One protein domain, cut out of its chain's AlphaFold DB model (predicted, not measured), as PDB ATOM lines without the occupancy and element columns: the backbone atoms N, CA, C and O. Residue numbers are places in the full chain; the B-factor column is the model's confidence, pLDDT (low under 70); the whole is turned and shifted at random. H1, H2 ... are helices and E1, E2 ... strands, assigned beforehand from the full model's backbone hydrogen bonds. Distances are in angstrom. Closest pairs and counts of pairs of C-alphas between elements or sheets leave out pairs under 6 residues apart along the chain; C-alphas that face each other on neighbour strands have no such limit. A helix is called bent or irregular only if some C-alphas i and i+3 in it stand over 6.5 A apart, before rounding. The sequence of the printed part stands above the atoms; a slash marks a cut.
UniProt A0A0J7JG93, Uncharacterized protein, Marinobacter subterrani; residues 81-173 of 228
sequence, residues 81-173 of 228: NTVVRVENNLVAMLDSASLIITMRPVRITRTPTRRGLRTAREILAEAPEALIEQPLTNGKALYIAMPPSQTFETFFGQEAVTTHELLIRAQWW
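AT A GLANCE: This is residues 81 to 173 of the 228 residues of an uncharacterized protein of Marinobacter subterrani (UniProt A0A0J7JG93). A long, twisted two-strand ribbon of E2 and E7 makes the length of this rod; E3 and E6 widen it toward one end, and over the half toward the other end packs a small sheet of E1, E5 and E4, giving a loose sandwich, two sheets only partly face to face. The short, irregular helix H1 sits at that other end, between E1 and E2 in the chain. The 93 printed residues hold seven named strands and one named helix, in the order E1 H1 E2 E3 E4 E5 E6 E7, and the class is mostly strand. The sheets run E3 - E2 - E7 - E6 and E1 - E5 - E4, both all antiparallel; the whole is loose, with a radius of gyration of the C-alphas of 18.0 A and spans of 59 by 24 by 21 A.

HOW THE PARTS SIT: Start at E1, residues 82 to 87, an edge strand antiparallel to E5, residues 139 to 144; N 84 and O 142 are 2.9 A apart, within hydrogen-bond range. Next comes H1, residues 91 to 96, irregular with C-alphas 93 and 96 7.6 A apart; 0 of its 2 O i to N i+4 pairs and 1 of its 3 O i to N i+3 pairs are within range. Then follow E2, residues 97 to 113, which forms a hairpin with E3, residues 116 to 123; look for N 109 and O 120, 2.9 A apart. E4, residues 130 to 136, forms a hairpin with E5, with N 141 and O 134 at 2.8 A. E6, residues 150 to 153, forms a hairpin with E7, residues 159 to 173, with N 152 and O 160 at 2.9 A. E7 is also antiparallel to E2 at 163 degrees, with N 106 and O 165 at 2.8 A. Between the two sheets, the closest C-alphas of E1 and E7 are those of Val 86 and Ala 170, 7.1 A apart. The sheet E3 E2 E7 E6 is twisted, and H1 is only just not on it, with 4 pairs of C-alphas within 10 A.

IN THESE COORDINATES: Find C-alpha 82 at (-28.896, -34.328, -21.288), where E1 begins its 16.3 A. H1 covers 10.6 A. From C-alpha 97 at (-50.960, -30.953, -8.807), E2 runs 50.1 A; E3 covers 23.2 A, E4 15.6 A, E5 16.3 A and E6 10.2 A. E7 runs 46.1 A to C-alpha 173 at (-50.315, -36.361, -7.691).

THE WHOLE: The two C-alphas farthest apart, those of Asp 95 and Phe 156, are 59.4 A apart. The printed part has no cut and no long link. Its mean pLDDT is 76.2; look for values under 70 at residues 88 to 98, 100 to 101, 103, 137 to 138 and 167 to 173.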
ATOM      1  N   ASN A  81     -25.308 -32.262 -20.744       81.44
ATOM      2  CA  ASN A  81     -25.389 -32.946 -22.035       81.44
ATOM      3  C   ASN A  81     -26.738 -33.635 -22.264       81.44
ATOM      4  O   ASN A  81     -26.978 -34.158 -23.349       81.44
ATOM      5  N   THR A  82     -27.609 -33.642 -21.254       77.50
ATOM      6  CA  THR A  82     -28.896 -34.328 -21.288       77.50
ATOM      7  C   THR A  82     -29.975 -33.411 -20.731       77.50
ATOM      8  O   THR A  82     -29.812 -32.824 -19.663       77.50
ATOM      9  N   VAL A  83     -31.094 -33.306 -21.450       81.00
ATOM     10  CA  VAL A  83     -32.276 -32.552 -21.018       81.00
ATOM     11  C   VAL A  83     -33.446 -33.515 -20.897       81.00
ATOM     12  O   VAL A  83     -33.795 -34.197 -21.859       81.00
ATOM     13  N   VAL A  84     -34.058 -33.558 -19.719       74.69
ATOM     14  CA  VAL A  84     -35.259 -34.348 -19.445       74.69
ATOM     15  C   VAL A  84     -36.430 -33.396 -19.281       74.69
ATOM     16  O   VAL A  84     -36.424 -32.559 -18.383       74.69
ATOM     17  N   ARG A  85     -37.441 -33.519 -20.141       73.50
ATOM     18  CA  ARG A  85     -38.683 -32.743 -20.050       73.50
ATOM     19  C   ARG A  85     -39.818 -33.670 -19.663       73.50
ATOM     20  O   ARG A  85     -40.066 -34.658 -20.351       73.50
ATOM     21  N   VAL A  86     -40.487 -33.340 -18.567       72.56
ATOM     22  CA  VAL A  86     -41.677 -34.046 -18.099       72.56
ATOM     23  C   VAL A  86     -42.831 -33.062 -18.138       72.56
ATOM     24  O   VAL A  86     -42.822 -32.066 -17.418       72.56
ATOM     25  N   GLU A  87     -43.808 -33.347 -18.991       72.56
ATOM     26  CA  GLU A  87     -44.950 -32.479 -19.269       72.56
ATOM     27  C   GLU A  87     -46.247 -33.282 -19.135       72.56
ATOM     28  O   GLU A  87     -46.282 -34.479 -19.429       72.56
ATOM     29  N   ASN A  88     -47.311 -32.628 -18.676       65.50
ATOM     30  CA  ASN A  88     -48.650 -33.196 -18.593       65.50
ATOM     31  C   ASN A  88     -49.609 -32.392 -19.481       65.50
ATOM     32  O   ASN A  88     -49.678 -31.168 -19.394       65.50
ATOM     33  N   ASN A  89     -50.357 -33.082 -20.342       61.16
ATOM     34  CA  ASN A  89     -51.327 -32.445 -21.237       61.16
ATOM     35  C   ASN A  89     -52.658 -32.105 -20.542       61.16
ATOM     36  O   ASN A  89     -53.434 -31.317 -21.076       61.16
ATOM     37  N   LEU A  90     -52.915 -32.635 -19.344       58.25
ATOM     38  CA  LEU A  90     -54.121 -32.381 -18.547       58.25
ATOM     39  C   LEU A  90     -53.985 -31.120 -17.680       58.25
ATOM     40  O   LEU A  90     -54.296 -31.133 -16.492       58.25
ATOM     41  N   VAL A  91     -53.532 -30.014 -18.282       53.03
ATOM     42  CA  VAL A  91     -53.265 -28.730 -17.599       53.03
ATOM     43  C   VAL A  91     -54.446 -28.250 -16.744       53.03
ATOM     44  O   VAL A  91     -54.239 -27.669 -15.685       53.03
ATOM     45  N   ALA A  92     -55.677 -28.562 -17.155       52.22
ATOM     46  CA  ALA A  92     -56.901 -28.179 -16.457       52.22
ATOM     47  C   ALA A  92     -57.115 -28.852 -15.082       52.22
ATOM     48  O   ALA A  92     -57.924 -28.355 -14.307       52.22
ATOM     49  N   MET A  93     -56.409 -29.946 -14.758       52.06
ATOM     50  CA  MET A  93     -56.482 -30.608 -13.440       52.06
ATOM     51  C   MET A  93     -55.319 -30.236 -12.507       52.06
ATOM     52  O   MET A  93     -55.207 -30.785 -11.412       52.06
ATOM     53  N   LEU A  94     -54.424 -29.332 -12.926       53.34
ATOM     54  CA  LEU A  94     -53.165 -29.070 -12.221       53.34
ATOM     55  C   LEU A  94     -53.223 -27.931 -11.193       53.34
ATOM     56  O   LEU A  94     -52.177 -27.592 -10.643       53.34
ATOM     57  N   ASP A  95     -54.399 -27.367 -10.894       52.06
ATOM     58  CA  ASP A  95     -54.542 -26.245  -9.943       52.06
ATOM     59  C   ASP A  95     -53.927 -26.561  -8.555       52.06
ATOM     60  O   ASP A  95     -53.470 -25.666  -7.847       52.06
ATOM     61  N   SER A  96     -53.826 -27.852  -8.205       59.19
ATOM     62  CA  SER A  96     -53.186 -28.382  -6.991       59.19
ATOM     63  C   SER A  96     -52.256 -29.587  -7.245       59.19
ATOM     64  O   SER A  96     -51.993 -30.373  -6.330       59.19
ATOM     65  N   ALA A  97     -51.763 -29.777  -8.473       62.59
ATOM     66  CA  ALA A  97     -50.960 -30.953  -8.807       62.59
ATOM     67  C   ALA A  97     -49.458 -30.745  -8.572       62.59
ATOM     68  O   ALA A  97     -48.865 -29.741  -8.961       62.59
ATOM     69  N   SER A  98     -48.823 -31.752  -7.984       67.75
ATOM     70  CA  SER A  98     -47.390 -31.833  -7.731       67.75
ATOM     71  C   SER A  98     -46.755 -32.956  -8.553       67.75
ATOM     72  O   SER A  98     -47.365 -33.996  -8.801       67.75
ATOM     73  N   LEU A  99     -45.502 -32.751  -8.960       70.31
ATOM     74  CA  LEU A  99     -44.726 -33.687  -9.775       70.31
ATOM     75  C   LEU A  99     -43.504 -34.188  -9.003       70.31
ATOM     76  O   LEU A  99     -42.664 -33.396  -8.576       70.31
ATOM     77  N   ILE A 100     -43.377 -35.509  -8.890       68.19
ATOM     78  CA  ILE A 100     -42.203 -36.198  -8.345       68.19
ATOM     79  C   ILE A 100     -41.458 -36.859  -9.506       68.19
ATOM     80  O   ILE A 100     -42.041 -37.647 -10.250       68.19
ATOM     81  N   ILE A 101     -40.168 -36.557  -9.662       66.75
ATOM     82  CA  ILE A 101     -39.311 -37.171 -10.684       66.75
ATOM     83  C   ILE A 101     -38.195 -37.948  -9.988       66.75
ATOM     84  O   ILE A 101     -37.427 -37.386  -9.213       66.75
ATOM     85  N   THR A 102     -38.083 -39.233 -10.314       70.62
ATOM     86  CA  THR A 102     -37.023 -40.126  -9.844       70.62
ATOM     87  C   THR A 102     -36.218 -40.615 -11.038       70.62
ATOM     88  O   THR A 102     -36.784 -41.038 -12.044       70.62
ATOM     89  N   MET A 103     -34.891 -40.576 -10.932       68.88
ATOM     90  CA  MET A 103     -33.990 -40.919 -12.033       68.88
ATOM     91  C   MET A 103     -32.874 -41.850 -11.568       68.88
ATOM     92  O   MET A 103     -32.329 -41.671 -10.477       68.88
ATOM     93  N   ARG A 104     -32.502 -42.823 -12.408       75.56
ATOM     94  CA  ARG A 104     -31.312 -43.664 -12.194       75.56
ATOM     95  C   ARG A 104     -30.540 -43.849 -13.497       75.56
ATOM     96  O   ARG A 104     -31.147 -44.197 -14.515       75.56
ATOM     97  N   PRO A 105     -29.212 -43.668 -13.485       76.00
ATOM     98  CA  PRO A 105     -28.394 -43.956 -14.642       76.00
ATOM     99  C   PRO A 105     -28.192 -45.468 -14.777       76.00
ATOM    100  O   PRO A 105     -28.042 -46.196 -13.795       76.00
ATOM    101  N   VAL A 106     -28.154 -45.944 -16.014       76.56
ATOM    102  CA  VAL A 106     -27.852 -47.333 -16.358       76.56
ATOM    103  C   VAL A 106     -26.554 -47.351 -17.131       76.56
ATOM    104  O   VAL A 106     -26.472 -46.823 -18.239       76.56
ATOM    105  N   ARG A 107     -25.537 -47.988 -16.561       81.75
ATOM    106  CA  ARG A 107     -24.282 -48.247 -17.249       81.75
ATOM    107  C   ARG A 107     -24.464 -49.438 -18.178       81.75
ATOM    108  O   ARG A 107     -24.931 -50.500 -17.770       81.75
ATOM    109  N   ILE A 108     -24.075 -49.262 -19.431       84.12
ATOM    110  CA  ILE A 108     -24.141 -50.294 -20.457       84.12
ATOM    111  C   ILE A 108     -22.751 -50.492 -21.019       84.12
ATOM    112  O   ILE A 108     -22.225 -49.621 -21.711       84.12
ATOM    113  N   THR A 109     -22.196 -51.667 -20.764       89.81
ATOM    114  CA  THR A 109     -20.878 -52.057 -21.252       89.81
ATOM    115  C   THR A 109     -21.047 -53.022 -22.409       89.81
ATOM    116  O   THR A 109     -21.656 -54.086 -22.270       89.81
ATOM    117  N   ARG A 110     -20.513 -52.647 -23.568       89.12
ATOM    118  CA  ARG A 110     -20.508 -53.451 -24.786       89.12
ATOM    119  C   ARG A 110     -19.085 -53.917 -25.053       89.12
ATOM    120  O   ARG A 110     -18.215 -53.111 -25.369       89.12
ATOM    121  N   THR A 111     -18.857 -55.219 -24.919       90.00
ATOM    122  CA  THR A 111     -17.547 -55.847 -25.109       90.00
ATOM    123  C   THR A 111     -17.615 -56.812 -26.289       90.00
ATOM    124  O   THR A 111     -18.392 -57.775 -26.241       90.00
ATOM    125  N   PRO A 112     -16.837 -56.600 -27.361       85.56
ATOM    126  CA  PRO A 112     -16.729 -57.578 -28.429       85.56
ATOM    127  C   PRO A 112     -16.060 -58.841 -27.888       85.56
ATOM    128  O   PRO A 112     -15.110 -58.783 -27.117       85.56
ATOM    129  N   THR A 113     -16.571 -60.003 -28.274       84.12
ATOM    130  CA  THR A 113     -15.983 -61.304 -27.947       84.12
ATOM    131  C   THR A 113     -15.856 -62.124 -29.225       84.12
ATOM    132  O   THR A 113     -16.516 -61.841 -30.225       84.12
ATOM    133  N   ARG A 114     -15.069 -63.207 -29.201       81.81
ATOM    134  CA  ARG A 114     -14.949 -64.132 -30.349       81.81
ATOM    135  C   ARG A 114     -16.284 -64.749 -30.802       81.81
ATOM    136  O   ARG A 114     -16.348 -65.293 -31.896       81.81
ATOM    137  N   ARG A 115     -17.328 -64.697 -29.964       81.56
ATOM    138  CA  ARG A 115     -18.672 -65.241 -30.235       81.56
ATOM    139  C   ARG A 115     -19.725 -64.158 -30.514       81.56
ATOM    140  O   ARG A 115     -20.903 -64.481 -30.589       81.56
ATOM    141  N   GLY A 116     -19.317 -62.893 -30.647       83.31
ATOM    142  CA  GLY A 116     -20.213 -61.754 -30.871       83.31
ATOM    143  C   GLY A 116     -20.121 -60.685 -29.779       83.31
ATOM    144  O   GLY A 116     -19.236 -60.718 -28.923       83.31
ATOM    145  N   LEU A 117     -21.032 -59.713 -29.816       86.19
ATOM    146  CA  LEU A 117     -21.052 -58.583 -28.886       86.19
ATOM    147  C   LEU A 117     -21.727 -58.969 -27.564       86.19
ATOM    148  O   LEU A 117     -22.924 -59.252 -27.530       86.19
ATOM    149  N   ARG A 118     -20.982 -58.937 -26.457       86.50
ATOM    150  CA  ARG A 118     -21.549 -59.089 -25.113       86.50
ATOM    151  C   ARG A 118     -22.000 -57.723 -24.605       86.50
ATOM    152  O   ARG A 118     -21.202 -56.794 -24.564       86.50
ATOM    153  N   THR A 119     -23.258 -57.619 -24.182       87.75
ATOM    154  CA  THR A 119     -23.798 -56.416 -23.533       87.75
ATOM    155  C   THR A 119     -24.078 -56.722 -22.065       87.75
ATOM    156  O   THR A 119     -24.797 -57.672 -21.767       87.75
ATOM    157  N   ALA A 120     -23.516 -55.931 -21.157       84.62
ATOM    158  CA  ALA A 120     -23.841 -55.937 -19.736       84.62
ATOM    159  C   ALA A 120     -24.556 -54.629 -19.383       84.62
ATOM    160  O   ALA A 120     -24.190 -53.575 -19.902       84.62
ATOM    161  N   ARG A 121     -25.583 -54.703 -18.533       83.31
ATOM    162  CA  ARG A 121     -26.352 -53.547 -18.054       83.31
ATOM    163  C   ARG A 121     -26.325 -53.547 -16.530       83.31
ATOM    164  O   ARG A 121     -26.582 -54.584 -15.926       83.31
ATOM    165  N   GLU A 122     -26.023 -52.406 -15.935       80.25
ATOM    166  CA  GLU A 122     -25.936 -52.205 -14.488       80.25
ATOM    167  C   GLU A 122     -26.699 -50.927 -14.125       80.25
ATOM    168  O   GLU A 122     -26.424 -49.862 -14.678       80.25
ATOM    169  N   ILE A 123     -27.677 -51.028 -13.222       75.75
ATOM    170  CA  ILE A 123     -28.407 -49.865 -12.704       75.75
ATOM    171  C   ILE A 123     -27.573 -49.268 -11.573       75.75
ATOM    172  O   ILE A 123     -27.286 -49.948 -10.590       75.75
ATOM    173  N   LEU A 124     -27.185 -48.005 -11.711       75.44
ATOM    174  CA  LEU A 124     -26.401 -47.308 -10.698       75.44
ATOM    175  C   LEU A 124     -27.323 -46.828  -9.573       75.44
ATOM    176  O   LEU A 124     -28.414 -46.323  -9.828       75.44
ATOM    177  N   ALA A 125     -26.886 -46.999  -8.323       73.00
ATOM    178  CA  ALA A 125     -27.674 -46.640  -7.143       73.00
ATOM    179  C   ALA A 125     -27.760 -45.124  -6.917       73.00
ATOM    180  O   ALA A 125     -28.733 -44.644  -6.343       73.00
ATOM    181  N   GLU A 126     -26.763 -44.368  -7.369       75.44
ATOM    182  CA  GLU A 126     -26.726 -42.912  -7.236       75.44
ATOM    183  C   GLU A 126     -27.575 -42.260  -8.331       75.44
ATOM    184  O   GLU A 126     -27.485 -42.615  -9.507       75.44
ATOM    185  N   ALA A 127     -28.450 -41.332  -7.935       73.00
ATOM    186  CA  ALA A 127     -29.201 -40.522  -8.890       73.00
ATOM    187  C   ALA A 127     -28.244 -39.537  -9.580       73.00
ATOM    188  O   ALA A 127     -27.321 -39.046  -8.927       73.00
ATOM    189  N   PRO A 128     -28.438 -39.240 -10.875       78.44
ATOM    190  CA  PRO A 128     -27.619 -38.239 -11.530       78.44
ATOM    191  C   PRO A 128     -27.950 -36.854 -10.970       78.44
ATOM    192  O   PRO A 128     -29.098 -36.557 -10.636       78.44
ATOM    193  N   GLU A 129     -26.932 -36.010 -10.884       80.06
ATOM    194  CA  GLU A 129     -27.067 -34.644 -10.395       80.06
ATOM    195  C   GLU A 129     -27.814 -33.780 -11.423       80.06
ATOM    196  O   GLU A 129     -27.383 -33.642 -12.574       80.06
ATOM    197  N   ALA A 130     -28.954 -33.218 -11.015       78.31
ATOM    198  CA  ALA A 130     -29.670 -32.215 -11.792       78.31
ATOM    199  C   ALA A 130     -29.045 -30.844 -11.512       78.31
ATOM    200  O   ALA A 130     -29.143 -30.327 -10.404       78.31
ATOM    201  N   LEU A 131     -28.389 -30.275 -12.523       80.19
ATOM    202  CA  LEU A 131     -27.662 -29.010 -12.411       80.19
ATOM    203  C   LEU A 131     -28.597 -27.804 -12.522       80.19
ATOM    204  O   LEU A 131     -28.386 -26.790 -11.870       80.19
ATOM    205  N   ILE A 132     -29.652 -27.924 -13.333       78.75
ATOM    206  CA  ILE A 132     -30.744 -26.948 -13.373       78.75
ATOM    207  C   ILE A 132     -32.074 -27.687 -13.303       78.75
ATOM    208  O   ILE A 132     -32.328 -28.610 -14.082       78.75
ATOM    209  N   GLU A 133     -32.961 -27.193 -12.444       79.38
ATOM    210  CA  GLU A 133     -34.387 -27.490 -12.499       79.38
ATOM    211  C   GLU A 133     -35.157 -26.259 -12.979       79.38
ATOM    212  O   GLU A 133     -35.195 -25.226 -12.311       79.38
ATOM    213  N   GLN A 134     -35.791 -26.368 -14.141       75.62
ATOM    214  CA  GLN A 134     -36.606 -25.307 -14.712       75.62
ATOM    215  C   GLN A 134     -38.088 -25.696 -14.633       75.62
ATOM    216  O   GLN A 134     -38.497 -26.677 -15.262       75.62
ATOM    217  N   PRO A 135     -38.925 -24.947 -13.901       74.56
ATOM    218  CA  PRO A 135     -40.367 -25.159 -13.937       74.56
ATOM    219  C   PRO A 135     -40.943 -24.733 -15.303       74.56
ATOM    220  O   PRO A 135     -40.530 -23.721 -15.873       74.56
ATOM    221  N   LEU A 136     -41.885 -25.514 -15.836       70.75
ATOM    222  CA  LEU A 136     -42.619 -25.249 -17.079       70.75
ATOM    223  C   LEU A 136     -44.101 -24.995 -16.768       70.75
ATOM    224  O   LEU A 136     -44.584 -25.337 -15.692       70.75
ATOM    225  N   THR A 137     -44.848 -24.450 -17.731       67.38
ATOM    226  CA  THR A 137     -46.294 -24.181 -17.599       67.38
ATOM    227  C   THR A 137     -47.116 -25.425 -17.245       67.38
ATOM    228  O   THR A 137     -48.135 -25.320 -16.578       67.38
ATOM    229  N   ASN A 138     -46.679 -26.602 -17.687       69.06
ATOM    230  CA  ASN A 138     -47.384 -27.872 -17.536       69.06
ATOM    231  C   ASN A 138     -46.465 -29.000 -17.035       69.06
ATOM    232  O   ASN A 138     -46.722 -30.177 -17.295       69.06
ATOM    233  N   GLY A 139     -45.346 -28.661 -16.390       73.88
ATOM    234  CA  GLY A 139     -44.277 -29.629 -16.186       73.88
ATOM    235  C   GLY A 139     -43.016 -29.089 -15.529       73.88
ATOM    236  O   GLY A 139     -42.986 -27.999 -14.962       73.88
ATOM    237  N   LYS A 140     -41.941 -29.866 -15.649       78.19
ATOM    238  CA  LYS A 140     -40.592 -29.492 -15.216       78.19
ATOM    239  C   LYS A 140     -39.568 -30.002 -16.233       78.19
ATOM    240  O   LYS A 140     -39.693 -31.114 -16.751       78.19
ATOM    241  N   ALA A 141     -38.555 -29.189 -16.507       77.75
ATOM    242  CA  ALA A 141     -37.364 -29.579 -17.244       77.75
ATOM    243  C   ALA A 141     -36.175 -29.716 -16.286       77.75
ATOM    244  O   ALA A 141     -35.958 -28.867 -15.423       77.75
ATOM    245  N   LEU A 142     -35.406 -30.787 -16.448       81.25
ATOM    246  CA  LEU A 142     -34.201 -31.085 -15.683       81.25
ATOM    247  C   LEU A 142     -33.016 -31.122 -16.646       81.25
ATOM    248  O   LEU A 142     -33.042 -31.848 -17.644       81.25
ATOM    249  N   TYR A 143     -31.977 -30.356 -16.339       82.88
ATOM    250  CA  TYR A 143     -30.735 -30.331 -17.101       82.88
ATOM    251  C   TYR A 143     -29.663 -31.086 -16.323       82.88
ATOM    252  O   TYR A 143     -29.336 -30.735 -15.190       82.88
ATOM    253  N   ILE A 144     -29.148 -32.153 -16.924       84.12
ATOM    254  CA  ILE A 144     -28.363 -33.178 -16.236       84.12
ATOM    255  C   ILE A 144     -27.034 -33.370 -16.965       84.12
ATOM    256  O   ILE A 144     -26.970 -33.386 -18.201       84.12
ATOM    257  N   ALA A 145     -25.968 -33.556 -16.187       84.94
ATOM    258  CA  ALA A 145     -24.664 -33.971 -16.686       84.94
ATOM    259  C   ALA A 145     -24.523 -35.497 -16.588       84.94
ATOM    260  O   ALA A 145     -24.182 -36.045 -15.540       84.94
ATOM    261  N   MET A 146     -24.775 -36.199 -17.691       84.69
ATOM    262  CA  MET A 146     -24.534 -37.639 -17.774       84.69
ATOM    263  C   MET A 146     -23.052 -37.928 -18.049       84.69
ATOM    264  O   MET A 146     -22.415 -37.184 -18.801       84.69
ATOM    265  N   PRO A 147     -22.476 -39.017 -17.510       83.44
ATOM    266  CA  PRO A 147     -21.091 -39.356 -17.803       83.44
ATOM    267  C   PRO A 147     -20.899 -39.634 -19.306       83.44
ATOM    268  O   PRO A 147     -21.727 -40.330 -19.909       83.44
ATOM    269  N   PRO A 148     -19.815 -39.131 -19.928       82.38
ATOM    270  CA  PRO A 148     -19.567 -39.338 -21.348       82.38
ATOM    271  C   PRO A 148     -19.350 -40.822 -21.662       82.38
ATOM    272  O   PRO A 148     -18.980 -41.618 -20.793       82.38
ATOM    273  N   SER A 149     -19.559 -41.191 -22.925       85.56
ATOM    274  CA  SER A 149     -19.225 -42.539 -23.390       85.56
ATOM    275  C   SER A 149     -17.709 -42.729 -23.361       85.56
ATOM    276  O   SER A 149     -16.969 -41.856 -23.809       85.56
ATOM    277  N   GLN A 150     -17.251 -43.857 -22.825       85.62
ATOM    278  CA  GLN A 150     -15.828 -44.160 -22.679       85.62
ATOM    279  C   GLN A 150     -15.485 -45.423 -23.459       85.62
ATOM    280  O   GLN A 150     -16.134 -46.455 -23.283       85.62
ATOM    281  N   THR A 151     -14.447 -45.345 -24.285       88.31
ATOM    282  CA  THR A 151     -13.851 -46.506 -24.951       88.31
ATOM    283  C   THR A 151     -12.638 -46.954 -24.149       88.31
ATOM    284  O   THR A 151     -11.826 -46.125 -23.741       88.31
ATOM    285  N   PHE A 152     -12.516 -48.253 -23.901       87.38
ATOM    286  CA  PHE A 152     -11.395 -48.835 -23.171       87.38
ATOM    287  C   PHE A 152     -10.960 -50.149 -23.815       87.38
ATOM    288  O   PHE A 152     -11.765 -50.858 -24.421       87.38
ATOM    289  N   GLU A 153      -9.686 -50.502 -23.671       85.81
ATOM    290  CA  GLU A 153      -9.190 -51.794 -24.134       85.81
ATOM    291  C   GLU A 153      -9.461 -52.885 -23.097       85.81
ATOM    292  O   GLU A 153      -9.182 -52.759 -21.904       85.81
ATOM    293  N   THR A 154     -10.018 -53.993 -23.568       80.50
ATOM    294  CA  THR A 154     -10.217 -55.200 -22.768       80.50
ATOM    295  C   THR A 154      -8.883 -55.931 -22.607       80.50
ATOM    296  O   THR A 154      -8.012 -55.828 -23.463       80.50
ATOM    297  N   PHE A 155      -8.749 -56.774 -21.580       77.75
ATOM    298  CA  PHE A 155      -7.563 -57.613 -21.331       77.75
ATOM    299  C   PHE A 155      -7.061 -58.421 -22.551       77.75
ATOM    300  O   PHE A 155      -5.885 -58.753 -22.640       77.75
ATOM    301  N   PHE A 156      -7.940 -58.728 -23.510       75.56
ATOM    302  CA  PHE A 156      -7.604 -59.420 -24.761       75.56
ATOM    303  C   PHE A 156      -7.276 -58.479 -25.941       75.56
ATOM    304  O   PHE A 156      -7.276 -58.935 -27.083       75.56
ATOM    305  N   GLY A 157      -7.036 -57.187 -25.692       79.00
ATOM    306  CA  GLY A 157      -6.695 -56.181 -26.709       79.00
ATOM    307  C   GLY A 157      -7.859 -55.777 -27.618       79.00
ATOM    308  O   GLY A 157      -7.641 -55.384 -28.758       79.00
ATOM    309  N   GLN A 158      -9.106 -55.940 -27.162       83.25
ATOM    310  CA  GLN A 158     -10.294 -55.553 -27.932       83.25
ATOM    311  C   GLN A 158     -10.903 -54.265 -27.374       83.25
ATOM    312  O   GLN A 158     -11.069 -54.152 -26.158       83.25
ATOM    313  N   GLU A 159     -11.297 -53.339 -28.246       88.19
ATOM    314  CA  GLU A 159     -11.990 -52.110 -27.849       88.19
ATOM    315  C   GLU A 159     -13.406 -52.415 -27.345       88.19
ATOM    316  O   GLU A 159     -14.245 -52.965 -28.059       88.19
ATOM    317  N   ALA A 160     -13.677 -52.058 -26.095       87.56
ATOM    318  CA  ALA A 160     -14.994 -52.096 -25.481       87.56
ATOM    319  C   ALA A 160     -15.490 -50.669 -25.225       87.56
ATOM    320  O   ALA A 160     -14.702 -49.746 -25.030       87.56
ATOM    321  N   VAL A 161     -16.810 -50.491 -25.214       89.88
ATOM    322  CA  VAL A 161     -17.441 -49.179 -25.028       89.88
ATOM    323  C   VAL A 161     -18.391 -49.230 -23.843       89.88
ATOM    324  O   VAL A 161     -19.240 -50.120 -23.748       89.88
ATOM    325  N   THR A 162     -18.275 -48.242 -22.965       87.94
ATOM    326  CA  THR A 162     -19.218 -47.965 -21.885       87.94
ATOM    327  C   THR A 162     -20.073 -46.766 -22.270       87.94
ATOM    328  O   THR A 162     -19.558 -45.679 -22.524       87.94
ATOM    329  N   THR A 163     -21.384 -46.966 -22.291       85.94
ATOM    330  CA  THR A 163     -22.400 -45.931 -22.535       85.94
ATOM    331  C   THR A 163     -23.323 -45.824 -21.328       85.94
ATOM    332  O   THR A 163     -23.452 -46.790 -20.574       85.94
ATOM    333  N   HIS A 164     -23.981 -44.680 -21.152       82.25
ATOM    334  CA  HIS A 164     -24.956 -44.481 -20.085       82.25
ATOM    335  C   HIS A 164     -26.334 -44.203 -20.687       82.25
ATOM    336  O   HIS A 164     -26.466 -43.391 -21.598       82.25
ATOM    337  N   GLU A 165     -27.348 -44.884 -20.173       80.94
ATOM    338  CA  GLU A 165     -28.759 -44.578 -20.411       80.94
ATOM    339  C   GLU A 165     -29.364 -44.011 -19.122       80.94
ATOM    340  O   GLU A 165     -28.800 -44.172 -18.038       80.94
ATOM    341  N   LEU A 166     -30.506 -43.335 -19.227       74.25
ATOM    342  CA  LEU A 166     -31.204 -42.759 -18.084       74.25
ATOM    343  C   LEU A 166     -32.598 -43.373 -17.972       74.25
ATOM    344  O   LEU A 166     -33.393 -43.274 -18.904       74.25
ATOM    345  N   LEU A 167     -32.886 -44.003 -16.835       68.00
ATOM    346  CA  LEU A 167     -34.235 -44.431 -16.487       68.00
ATOM    347  C   LEU A 167     -34.911 -43.321 -15.689       68.00
ATOM    348  O   LEU A 167     -34.329 -42.800 -14.733       68.00
ATOM    349  N   ILE A 168     -36.124 -42.959 -16.094       65.56
ATOM    350  CA  ILE A 168     -36.876 -41.827 -15.551       65.56
ATOM    351  C   ILE A 168     -38.261 -42.327 -15.153       65.56
ATOM    352  O   ILE A 168     -38.960 -42.930 -15.963       65.56
ATOM    353  N   ARG A 169     -38.662 -42.038 -13.918       64.56
ATOM    354  CA  ARG A 169     -40.020 -42.233 -13.408       64.56
ATOM    355  C   ARG A 169     -40.554 -40.873 -13.003       64.56
ATOM    356  O   ARG A 169     -39.983 -40.226 -12.130       64.56
ATOM    357  N   ALA A 170     -41.640 -40.454 -13.630       65.50
ATOM    358  CA  ALA A 170     -42.334 -39.219 -13.307       65.50
ATOM    359  C   ALA A 170     -43.732 -39.551 -12.799       65.50
ATOM    360  O   ALA A 170     -44.487 -40.220 -13.498       65.50
ATOM    361  N   GLN A 171     -44.059 -39.089 -11.597       67.62
ATOM    362  CA  GLN A 171     -45.322 -39.360 -10.929       67.62
ATOM    363  C   GLN A 171     -46.014 -38.044 -10.587       67.62
ATOM    364  O   GLN A 171     -45.452 -37.209  -9.875       67.62
ATOM    365  N   TRP A 172     -47.229 -37.867 -11.092       66.50
ATOM    366  CA  TRP A 172     -48.072 -36.729 -10.738       66.50
ATOM    367  C   TRP A 172     -48.987 -37.120  -9.586       66.50
ATOM    368  O   TRP A 172     -49.488 -38.239  -9.545       66.50
ATOM    369  N   TRP A 173     -49.244 -36.204  -8.667       62.94
ATOM    370  CA  TRP A 173     -50.315 -36.361  -7.691       62.94
ATOM    371  C   TRP A 173     -51.030 -35.029  -7.506       62.94
ATOM    372  O   TRP A 173     -50.402 -33.978  -7.584       62.94
TER     373      TRP A 173